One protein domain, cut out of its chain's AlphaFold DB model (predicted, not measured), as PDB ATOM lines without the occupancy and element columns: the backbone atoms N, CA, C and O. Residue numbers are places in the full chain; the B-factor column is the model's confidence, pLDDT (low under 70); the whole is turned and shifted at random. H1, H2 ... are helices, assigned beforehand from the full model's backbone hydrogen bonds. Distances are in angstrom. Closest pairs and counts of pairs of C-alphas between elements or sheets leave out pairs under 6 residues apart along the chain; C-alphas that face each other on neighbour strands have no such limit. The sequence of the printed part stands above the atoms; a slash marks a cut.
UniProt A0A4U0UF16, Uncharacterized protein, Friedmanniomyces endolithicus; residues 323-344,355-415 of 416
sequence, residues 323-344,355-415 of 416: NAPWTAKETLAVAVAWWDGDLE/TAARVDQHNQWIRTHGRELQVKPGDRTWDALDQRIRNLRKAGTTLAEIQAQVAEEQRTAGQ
ATOM      1  N   ASN A 323     172.379 278.710 216.461       44.88
ATOM      2  CA  ASN A 323     172.035 277.282 216.459       44.88
ATOM      3  C   ASN A 323     172.842 276.462 217.478       44.88
ATOM      4  O   ASN A 323     172.736 275.234 217.492       44.88
ATOM      5  N   ALA A 324     173.668 277.108 218.306       56.06
ATOM      6  CA  ALA A 324     174.435 276.408 219.322       56.06
ATOM      7  C   ALA A 324     173.471 275.823 220.372       56.06
ATOM      8  O   ALA A 324     172.571 276.529 220.844       56.06
ATOM      9  N   PRO A 325     173.617 274.538 220.743       64.62
ATOM     10  CA  PRO A 325     172.824 273.968 221.817       64.62
ATOM     11  C   PRO A 325     173.112 274.753 223.098       64.62
ATOM     12  O   PRO A 325     174.267 274.977 223.446       64.62
ATOM     13  N   TRP A 326     172.061 275.191 223.798       69.94
ATOM     14  CA  TRP A 326     172.243 275.796 225.114       69.94
ATOM     15  C   TRP A 326     172.929 274.785 226.026       69.94
ATOM     16  O   TRP A 326     172.556 273.606 226.028       69.94
ATOM     17  N   THR A 327     173.877 275.265 226.816       78.75
ATOM     18  CA  THR A 327     174.497 274.467 227.874       78.75
ATOM     19  C   THR A 327     173.469 274.158 228.961       78.75
ATOM     20  O   THR A 327     172.473 274.886 229.139       78.75
ATOM     21  N   ALA A 328     173.692 273.087 229.718       79.06
ATOM     22  CA  ALA A 328     172.876 272.792 230.888       79.06
ATOM     23  C   ALA A 328     172.942 273.954 231.893       79.06
ATOM     24  O   ALA A 328     171.929 274.300 232.502       79.06
ATOM     25  N   LYS A 329     174.098 274.632 232.004       77.94
ATOM     26  CA  LYS A 329     174.303 275.755 232.939       77.94
ATOM     27  C   LYS A 329     173.398 276.944 232.622       77.94
ATOM     28  O   LYS A 329     172.775 277.508 233.520       77.94
ATOM     29  N   GLU A 330     173.293 277.307 231.349       75.69
ATOM     30  CA  GLU A 330     172.412 278.390 230.900       75.69
ATOM     31  C   GLU A 330     170.941 278.017 231.069       75.69
ATOM     32  O   GLU A 330     170.136 278.833 231.512       75.69
ATOM     33  N   THR A 331     170.602 276.764 230.755       79.94
ATOM     34  CA  THR A 331     169.241 276.241 230.916       79.94
ATOM     35  C   THR A 331     168.817 276.289 232.387       79.94
ATOM     36  O   THR A 331     167.714 276.741 232.687       79.94
ATOM     37  N   LEU A 332     169.707 275.900 233.308       79.62
ATOM     38  CA  LEU A 332     169.467 275.938 234.749       79.62
ATOM     39  C   LEU A 332     169.323 277.366 235.277       79.62
ATOM     40  O   LEU A 332     168.378 277.652 236.006       79.62
ATOM     41  N   ALA A 333     170.240 278.266 234.912       75.50
ATOM     42  CA  ALA A 333     170.232 279.638 235.412       75.50
ATOM     43  C   ALA A 333     168.934 280.367 235.039       75.50
ATOM     44  O   ALA A 333     168.352 281.073 235.864       75.50
ATOM     45  N   VAL A 334     168.442 280.146 233.817       72.00
ATOM     46  CA  VAL A 334     167.168 280.717 233.382       72.00
ATOM     47  C   VAL A 334     165.985 280.007 234.035       72.00
ATOM     48  O   VAL A 334     165.063 280.682 234.481       72.00
ATOM     49  N   ALA A 335     166.015 278.674 234.143       73.81
ATOM     50  CA  ALA A 335     164.964 277.913 234.812       73.81
ATOM     51  C   ALA A 335     164.749 278.372 236.268       73.81
ATOM     52  O   ALA A 335     163.615 278.596 236.683       73.81
ATOM     53  N   VAL A 336     165.838 278.572 237.016       74.88
ATOM     54  CA  VAL A 336     165.812 279.012 238.419       74.88
ATOM     55  C   VAL A 336     165.349 280.463 238.550       74.88
ATOM     56  O   VAL A 336     164.491 280.744 239.379       74.88
ATOM     57  N   ALA A 337     165.867 281.377 237.722       68.50
ATOM     58  CA  ALA A 337     165.537 282.803 237.812       68.50
ATOM     59  C   ALA A 337     164.070 283.129 237.475       68.50
ATOM     60  O   ALA A 337     163.597 284.216 237.794       68.50
ATOM     61  N   TRP A 338     163.373 282.218 236.793       66.25
ATOM     62  CA  TRP A 338     162.047 282.477 236.235       66.25
ATOM     63  C   TRP A 338     160.926 281.600 236.784       66.25
ATOM     64  O   TRP A 338     159.759 281.944 236.590       66.25
ATOM     65  N   TRP A 339     161.245 280.473 237.426       66.31
ATOM     66  CA  TRP A 339     160.233 279.499 237.845       66.31
ATOM     67  C   TRP A 339     160.327 279.053 239.308       66.31
ATOM     68  O   TRP A 339     159.731 278.037 239.648       66.31
ATOM     69  N   ASP A 340     160.992 279.825 240.176       58.38
ATOM     70  CA  ASP A 340     160.976 279.653 241.643       58.38
ATOM     71  C   ASP A 340     161.116 278.185 242.100       58.38
ATOM     72  O   ASP A 340     160.356 277.700 242.932       58.38
ATOM     73  N   GLY A 341     162.067 277.447 241.515       55.41
ATOM     74  CA  GLY A 341     162.400 276.069 241.904       55.41
ATOM     75  C   GLY A 341     161.450 274.967 241.411       55.41
ATOM     76  O   GLY A 341     161.886 273.823 241.293       55.41
ATOM     77  N   ASP A 342     160.215 275.292 241.024       54.97
ATOM     78  CA  ASP A 342     159.194 274.309 240.645       54.97
ATOM     79  C   ASP A 342     158.995 274.255 239.123       54.97
ATOM     80  O   ASP A 342     158.102 274.888 238.551       54.97
ATOM     81  N   LEU A 343     159.805 273.444 238.432       55.31
ATOM     82  CA  LEU A 343     159.541 273.136 237.018       55.31
ATOM     83  C   LEU A 343     158.286 272.259 236.837       55.31
ATOM     84  O   LEU A 343     157.698 272.257 235.752       55.31
ATOM     85  N   GLU A 344     157.886 271.531 237.887       48.25
ATOM     86  CA  GLU A 344     156.888 270.459 237.823       48.25
ATOM     87  C   GLU A 344     155.430 270.899 238.004       48.25
ATOM     88  O   GLU A 344     154.539 270.138 237.624       48.25
ATOM     89  N   THR A 355     153.771 289.487 227.998       61.09
ATOM     90  CA  THR A 355     154.877 288.989 227.166       61.09
ATOM     91  C   THR A 355     155.977 290.034 226.967       61.09
ATOM     92  O   THR A 355     157.145 289.673 226.968       61.09
ATOM     93  N   ALA A 356     155.625 291.322 226.882       62.06
ATOM     94  CA  ALA A 356     156.579 292.429 226.766       62.06
ATOM     95  C   ALA A 356     157.460 292.597 228.015       62.06
ATOM     96  O   ALA A 356     158.679 292.549 227.905       62.06
ATOM     97  N   ALA A 357     156.859 292.668 229.210       63.78
ATOM     98  CA  ALA A 357     157.603 292.744 230.468       63.78
ATOM     99  C   ALA A 357     158.527 291.530 230.650       63.78
ATOM    100  O   ALA A 357     159.637 291.655 231.165       63.78
ATOM    101  N   ARG A 358     158.094 290.355 230.166       64.25
ATOM    102  CA  ARG A 358     158.923 289.150 230.217       64.25
ATOM    103  C   ARG A 358     160.108 289.185 229.262       64.25
ATOM    104  O   ARG A 358     161.219 288.830 229.645       64.25
ATOM    105  N   VAL A 359     159.877 289.648 228.038       65.00
ATOM    106  CA  VAL A 359     160.934 289.867 227.046       65.00
ATOM    107  C   VAL A 359     161.941 290.902 227.551       65.00
ATOM    108  O   VAL A 359     163.143 290.687 227.411       65.00
ATOM    109  N   ASP A 360     161.483 291.973 228.198       69.75
ATOM    110  CA  ASP A 360     162.357 293.004 228.763       69.75
ATOM    111  C   ASP A 360     163.200 292.476 229.926       69.75
ATOM    112  O   ASP A 360     164.414 292.683 229.935       69.75
ATOM    113  N   GLN A 361     162.606 291.713 230.847       68.19
ATOM    114  CA  GLN A 361     163.330 291.071 231.945       68.19
ATOM    115  C   GLN A 361     164.340 290.028 231.433       68.19
ATOM    116  O   GLN A 361     165.461 289.957 231.934       68.19
ATOM    117  N   HIS A 362     163.999 289.259 230.394       69.06
ATOM    118  CA  HIS A 362     164.935 288.346 229.728       69.06
ATOM    119  C   HIS A 362     166.092 289.100 229.061       69.06
ATOM    120  O   HIS A 362     167.258 288.749 229.242       69.06
ATOM    121  N   ASN A 363     165.794 290.172 228.326       69.50
ATOM    122  CA  ASN A 363     166.813 291.007 227.695       69.50
ATOM    123  C   ASN A 363     167.719 291.668 228.740       69.50
ATOM    124  O   ASN A 363     168.929 291.760 228.531       69.50
ATOM    125  N   GLN A 364     167.164 292.098 229.872       72.75
ATOM    126  CA  GLN A 364     167.923 292.614 231.005       72.75
ATOM    127  C   GLN A 364     168.808 291.525 231.621       72.75
ATOM    128  O   GLN A 364     169.990 291.768 231.848       72.75
ATOM    129  N   TRP A 365     168.293 290.307 231.798       76.00
ATOM    130  CA  TRP A 365     169.075 289.176 232.294       76.00
ATOM    131  C   TRP A 365     170.241 288.816 231.362       76.00
ATOM    132  O   TRP A 365     171.355 288.649 231.852       76.00
ATOM    133  N   ILE A 366     170.032 288.783 230.037       66.75
ATOM    134  CA  ILE A 366     171.113 288.583 229.052       66.75
ATOM    135  C   ILE A 366     172.143 289.714 229.136       66.75
ATOM    136  O   ILE A 366     173.339 289.463 229.029       66.75
ATOM    137  N   ARG A 367     171.723 290.968 229.337       70.19
ATOM    138  CA  ARG A 367     172.675 292.081 229.491       70.19
ATOM    139  C   ARG A 367     173.538 291.927 230.745       70.19
ATOM    140  O   ARG A 367     174.726 292.232 230.678       70.19
ATOM    141  N   THR A 368     172.958 291.445 231.844       71.62
ATOM    142  CA  THR A 368     173.652 291.283 233.130       71.62
ATOM    143  C   THR A 368     174.530 290.028 233.166       71.62
ATOM    144  O   THR A 368     175.698 290.121 233.519       71.62
ATOM    145  N   HIS A 369     174.008 288.873 232.744       64.75
ATOM    146  CA  HIS A 369     174.660 287.562 232.897       64.75
ATOM    147  C   HIS A 369     175.197 286.986 231.581       64.75
ATOM    148  O   HIS A 369     175.980 286.039 231.579       64.75
ATOM    149  N   GLY A 370     174.824 287.555 230.429       61.94
ATOM    150  CA  GLY A 370     175.236 287.049 229.117       61.94
ATOM    151  C   GLY A 370     176.745 287.100 228.893       61.94
ATOM    152  O   GLY A 370     177.271 286.258 228.174       61.94
ATOM    153  N   ARG A 371     177.476 288.005 229.564       59.53
ATOM    154  CA  ARG A 371     178.950 288.016 229.515       59.53
ATOM    155  C   ARG A 371     179.569 286.781 230.171       59.53
ATOM    156  O   ARG A 371     180.508 286.225 229.614       59.53
ATOM    157  N   GLU A 372     179.025 286.331 231.300       61.09
ATOM    158  CA  GLU A 372     179.494 285.136 232.022       61.09
ATOM    159  C   GLU A 372     179.150 283.838 231.280       61.09
ATOM    160  O   GLU A 372     179.817 282.818 231.444       61.09
ATOM    161  N   LEU A 373     178.120 283.894 230.434       56.97
ATOM    162  CA  LEU A 373     177.620 282.779 229.633       56.97
ATOM    163  C   LEU A 373     178.110 282.826 228.174       56.97
ATOM    164  O   LEU A 373     177.714 281.999 227.363       56.97
ATOM    165  N   GLN A 374     178.970 283.790 227.818       60.03
ATOM    166  CA  GLN A 374     179.447 284.028 226.445       60.03
ATOM    167  C   GLN A 374     178.318 284.240 225.410       60.03
ATOM    168  O   GLN A 374     178.495 284.028 224.208       60.03
ATOM    169  N   VAL A 375     177.151 284.706 225.855       57.31
ATOM    170  CA  VAL A 375     175.984 284.995 225.017       57.31
ATOM    171  C   VAL A 375     175.997 286.466 224.611       57.31
ATOM    172  O   VAL A 375     175.868 287.357 225.453       57.31
ATOM    173  N   LYS A 376     176.109 286.751 223.308       54.47
ATOM    174  CA  LYS A 376     175.936 288.120 222.804       54.47
ATOM    175  C   LYS A 376     174.449 288.511 222.798       54.47
ATOM    176  O   LYS A 376     173.602 287.690 222.435       54.47
ATOM    177  N   PRO A 377     174.106 289.771 223.127       49.97
ATOM    178  CA  PRO A 377     172.744 290.278 222.986       49.97
ATOM    179  C   PRO A 377     172.230 290.112 221.546       49.97
ATOM    180  O   PRO A 377     172.864 290.584 220.603       49.97
ATOM    181  N   GLY A 378     171.083 289.444 221.382       56.78
ATOM    182  CA  GLY A 378     170.442 289.199 220.082       56.78
ATOM    183  C   GLY A 378     170.740 287.839 219.438       56.78
ATOM    184  O   GLY A 378     169.991 287.438 218.554       56.78
ATOM    185  N   ASP A 379     171.752 287.099 219.905       59.53
ATOM    186  CA  ASP A 379     172.045 285.749 219.389       59.53
ATOM    187  C   ASP A 379     171.116 284.679 220.005       59.53
ATOM    188  O   ASP A 379     171.019 283.566 219.494       59.53
ATOM    189  N   ARG A 380     170.392 285.015 221.084       67.19
ATOM    190  CA  ARG A 380     169.423 284.139 221.758       67.19
ATOM    191  C   ARG A 380     168.116 284.875 222.015       67.19
ATOM    192  O   ARG A 380     168.092 285.877 222.729       67.19
ATOM    193  N   THR A 381     167.032 284.396 221.410       68.88
ATOM    194  CA  THR A 381     165.700 284.996 221.539       68.88
ATOM    195  C   THR A 381     164.909 284.348 222.671       68.88
ATOM    196  O   THR A 381     165.076 283.164 222.970       68.88
ATOM    197  N   TRP A 382     164.007 285.130 223.272       65.38
ATOM    198  CA  TRP A 382     163.046 284.630 224.258       65.38
ATOM    199  C   TRP A 382     162.247 283.438 223.717       65.38
ATOM    200  O   TRP A 382     162.072 282.447 224.415       65.38
ATOM    201  N   ASP A 383     161.834 283.495 222.450       63.78
ATOM    202  CA  ASP A 383     161.048 282.429 221.827       63.78
ATOM    203  C   ASP A 383     161.811 281.099 221.754       63.78
ATOM    204  O   ASP A 383     161.230 280.044 222.000       63.78
ATOM    205  N   ALA A 384     163.116 281.134 221.460       68.75
ATOM    206  CA  ALA A 384     163.946 279.932 221.409       68.75
ATOM    207  C   ALA A 384     164.121 279.301 222.800       68.75
ATOM    208  O   ALA A 384     164.053 278.077 222.944       68.75
ATOM    209  N   LEU A 385     164.305 280.135 223.826       71.81
ATOM    210  CA  LEU A 385     164.375 279.699 225.217       71.81
ATOM    211  C   LEU A 385     163.036 279.106 225.679       71.81
ATOM    212  O   LEU A 385     162.998 277.979 226.168       71.81
ATOM    213  N   ASP A 386     161.940 279.840 225.503       68.75
ATOM    214  CA  ASP A 386     160.609 279.412 225.929       68.75
ATOM    215  C   ASP A 386     160.203 278.108 225.226       68.75
ATOM    216  O   ASP A 386     159.675 277.189 225.855       68.75
ATOM    217  N   GLN A 387     160.541 277.958 223.943       73.12
ATOM    218  CA  GLN A 387     160.349 276.708 223.214       73.12
ATOM    219  C   GLN A 387     161.187 275.555 223.793       73.12
ATOM    220  O   GLN A 387     160.672 274.444 223.938       73.12
ATOM    221  N   ARG A 388     162.455 275.790 224.161       76.94
ATOM    222  CA  ARG A 388     163.318 274.768 224.778       76.94
ATOM    223  C   ARG A 388     162.781 274.317 226.136       76.94
ATOM    224  O   ARG A 388     162.678 273.117 226.369       76.94
ATOM    225  N   ILE A 389     162.378 275.249 226.996       72.56
ATOM    226  CA  ILE A 389     161.789 274.928 228.304       72.56
ATOM    227  C   ILE A 389     160.461 274.178 228.137       72.56
ATOM    228  O   ILE A 389     160.215 273.194 228.833       72.56
ATOM    229  N   ARG A 390     159.624 274.572 227.166       72.38
ATOM    230  CA  ARG A 390     158.405 273.826 226.817       72.38
ATOM    231  C   ARG A 390     158.712 272.388 226.396       72.38
ATOM    232  O   ARG A 390     157.977 271.486 226.791       72.38
ATOM    233  N   ASN A 391     159.779 272.165 225.632       78.12
ATOM    234  CA  ASN A 391     160.197 270.822 225.234       78.12
ATOM    235  C   ASN A 391     160.683 269.991 226.431       78.12
ATOM    236  O   ASN A 391     160.282 268.839 226.544       78.12
ATOM    237  N   LEU A 392     161.465 270.577 227.345       78.81
ATOM    238  CA  LEU A 392     161.913 269.900 228.570       78.81
ATOM    239  C   LEU A 392     160.732 269.491 229.459       78.81
ATOM    240  O   LEU A 392     160.664 268.356 229.911       78.81
ATOM    241  N   ARG A 393     159.726 270.361 229.615       74.69
ATOM    242  CA  ARG A 393     158.496 270.006 230.346       74.69
ATOM    243  C   ARG A 393     157.711 268.887 229.678       74.69
ATOM    244  O   ARG A 393     157.229 267.993 230.359       74.69
ATOM    245  N   LYS A 394     157.579 268.923 228.349       74.94
ATOM    246  CA  LYS A 394     156.931 267.838 227.594       74.94
ATOM    247  C   LYS A 394     157.677 266.512 227.745       74.94
ATOM    248  O   LYS A 394     157.041 265.468 227.717       74.94
ATOM    249  N   ALA A 395     158.996 266.571 227.905       77.50
ATOM    250  CA  ALA A 395     159.835 265.413 228.174       77.50
ATOM    251  C   ALA A 395     159.798 264.960 229.648       77.50
ATOM    252  O   ALA A 395     160.427 263.960 229.972       77.50
ATOM    253  N   GLY A 396     159.077 265.668 230.528       79.94
ATOM    254  CA  GLY A 396     159.043 265.379 231.962       79.94
ATOM    255  C   GLY A 396     160.348 265.710 232.686       79.94
ATOM    256  O   GLY A 396     160.563 265.212 233.782       79.94
ATOM    257  N   THR A 397     161.222 266.524 232.083       81.19
ATOM    258  CA  THR A 397     162.537 266.816 232.654       81.19
ATOM    259  C   THR A 397     162.416 267.691 233.895       81.19
ATOM    260  O   THR A 397     161.834 268.781 233.842       81.19
ATOM    261  N   THR A 398     163.003 267.240 234.999       83.00
ATOM    262  CA  THR A 398     162.943 267.939 236.291       83.00
ATOM    263  C   THR A 398     164.093 268.935 236.455       83.00
ATOM    264  O   THR A 398     165.119 268.865 235.775       83.00
ATOM    265  N   LEU A 399     163.966 269.889 237.385       79.19
ATOM    266  CA  LEU A 399     165.054 270.834 237.673       79.19
ATOM    267  C   LEU A 399     166.292 270.120 238.246       79.19
ATOM    268  O   LEU A 399     167.419 270.509 237.939       79.19
ATOM    269  N   ALA A 400     166.084 269.041 239.006       80.88
ATOM    270  CA  ALA A 400     167.150 268.188 239.528       80.88
ATOM    271  C   ALA A 400     167.933 267.489 238.403       80.88
ATOM    272  O   ALA A 400     169.159 267.409 238.459       80.88
ATOM    273  N   GLU A 401     167.254 267.046 237.344       82.19
ATOM    274  CA  GLU A 401     167.911 266.458 236.171       82.19
ATOM    275  C   GLU A 401     168.751 267.486 235.409       82.19
ATOM    276  O   GLU A 401     169.874 267.189 235.002       82.19
ATOM    277  N   ILE A 402     168.262 268.722 235.276       83.88
ATOM    278  CA  ILE A 402     169.041 269.808 234.668       83.88
ATOM    279  C   ILE A 402     170.275 270.122 235.534       83.88
ATOM    280  O   ILE A 402     171.369 270.295 235.004       83.88
ATOM    281  N   GLN A 403     170.144 270.143 236.865       84.75
ATOM    282  CA  GLN A 403     171.284 270.302 237.779       84.75
ATOM    283  C   GLN A 403     172.305 269.164 237.646       84.75
ATOM    284  O   GLN A 403     173.512 269.418 237.640       84.75
ATOM    285  N   ALA A 404     171.842 267.921 237.497       85.75
ATOM    286  CA  ALA A 404     172.712 266.772 237.272       85.75
ATOM    287  C   ALA A 404     173.492 266.901 235.950       85.75
ATOM    288  O   ALA A 404     174.702 266.668 235.938       85.75
ATOM    289  N   GLN A 405     172.836 267.365 234.880       85.62
ATOM    290  CA  GLN A 405     173.484 267.660 233.596       85.62
ATOM    291  C   GLN A 405     174.544 268.761 233.727       85.62
ATOM    292  O   GLN A 405     175.632 268.631 233.170       85.62
ATOM    293  N   VAL A 406     174.289 269.811 234.517       86.25
ATOM    294  CA  VAL A 406     175.297 270.850 234.807       86.25
ATOM    295  C   VAL A 406     176.525 270.259 235.493       86.25
ATOM    296  O   VAL A 406     177.654 270.578 235.121       86.25
ATOM    297  N   ALA A 407     176.325 269.396 236.488       85.44
ATOM    298  CA  ALA A 407     177.426 268.759 237.203       85.44
ATOM    299  C   ALA A 407     178.240 267.813 236.299       85.44
ATOM    300  O   ALA A 407     179.446 267.656 236.490       85.44
ATOM    301  N   GLU A 408     177.598 267.176 235.322       86.81
ATOM    302  CA  GLU A 408     178.249 266.318 234.330       86.81
ATOM    303  C   GLU A 408     179.041 267.120 233.284       86.81
ATOM    304  O   GLU A 408     180.198 266.794 233.008       86.81
ATOM    305  N   GLU A 409     178.479 268.220 232.775       85.38
ATOM    306  CA  GLU A 409     179.187 269.165 231.897       85.38
ATOM    307  C   GLU A 409     180.431 269.750 232.590       85.38
ATOM    308  O   GLU A 409     181.493 269.865 231.984       85.38
ATOM    309  N   GLN A 410     180.344 270.070 233.885       82.44
ATOM    310  CA  GLN A 410     181.495 270.568 234.650       82.44
ATOM    311  C   GLN A 410     182.577 269.501 234.851       82.44
ATOM    312  O   GLN A 410     183.766 269.806 234.755       82.44
ATOM    313  N   ARG A 411     182.184 268.244 235.106       85.12
ATOM    314  CA  ARG A 411     183.129 267.123 235.240       85.12
ATOM    315  C   ARG A 411     183.873 266.836 233.939       85.12
ATOM    316  O   ARG A 411     185.070 266.574 233.979       85.12
ATOM    317  N   THR A 412     183.181 266.895 232.807       82.31
ATOM    318  CA  THR A 412     183.779 266.655 231.485       82.31
ATOM    319  C   THR A 412     184.672 267.812 231.038       82.31
ATOM    320  O   THR A 412     185.749 267.567 230.500       82.31
ATOM    321  N   ALA A 413     184.295 269.059 231.336       78.44
ATOM    322  CA  ALA A 413     185.121 270.232 231.053       78.44
ATOM    323  C   ALA A 413     186.415 270.296 231.889       78.44
ATOM    324  O   ALA A 413     187.390 270.879 231.437       78.44
ATOM    325  N   GLY A 414     186.440 269.704 233.089       71.88
ATOM    326  CA  GLY A 414     187.641 269.631 233.934       71.88
ATOM    327  C   GLY A 414     188.618 268.497 233.590       71.88
ATOM    328  O   GLY A 414     189.667 268.401 234.221       71.88
ATOM    329  N   GLN A 415     188.270 267.617 232.644       64.12
ATOM    330  CA  GLN A 415     189.124 266.512 232.175       64.12
ATOM    331  C   GLN A 415     189.814 266.799 230.829       64.12
ATOM    332  O   GLN A 415     190.617 265.981 230.379       64.12
TER     333      GLN A 415
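This is residues 323 to 344 and 355 to 415 of the 416 residues of an uncharacterized protein of Friedmanniomyces endolithicus (UniProt A0A4U0UF16). Look for a loose row of three helices, H4, H1 and H2, with H1 in the middle and H3 crossing one face of the row. H1 and H4 lie side by side and run opposite ways; contacts among the other helices are few. The printed part has 83 residues with four named helices, H1, H2, H3 and H4 along the chain, and no named strand: the class is all helix. The whole is compact, with a radius of gyration of the C-alphas of 12.9 A, and spans 38 by 29 by 23 A.

Find C-alpha 399 at (165.054, 270.834, 237.673); from there H4, residues 399 to 413, runs 21.1 A to C-alpha 413 at (185.121, 270.232, 231.053). H2, residues 355 to 369, begins at C-alpha 355 at (154.877, 288.989, 227.166) and is 20.6 A long. H1 holds residues 328 to 339 over 15.9 A, and H3 holds residues 382 to 394 over 18.2 A.

Start at H4, which touches H1 at a shallow tilt of 28 degrees, opposite ways; their closest C-alphas, of Ala 328 and Val 406, are 5.0 A apart. H1 and H2 are near each other, with 10 pairs of C-alphas within 10 A. H3 is close to H1 but not clearly touching, about perpendicular at 89 degrees; the closest C-alphas, of Ala 335 and Ile 389, are 7.8 A apart. H3 is also close to H2 but not clearly touching, about perpendicular at 82 degrees; the closest C-alphas, of Val 359 and Trp 382, are 6.3 A apart. H2 and H4 are apart. In H1, H2, H3 and H4 every O i to N i+4 pair is within hydrogen-bond range.

The two farthest C-alphas, of Ala 356 and Gln 415, are 42.0 A apart. Residues 345 to 354 are not printed, and C-alphas 344 and 355 across this cut, between H1 and H2, are 21.5 A apart. The link from H2 to H3, residues 370 to 381, is long; that from H3 to H4 is tight. The mean pLDDT of the printed part is 70.6, and 40 residues are under 70, among them 337 to 344, 355 to 363 and 369 to 384.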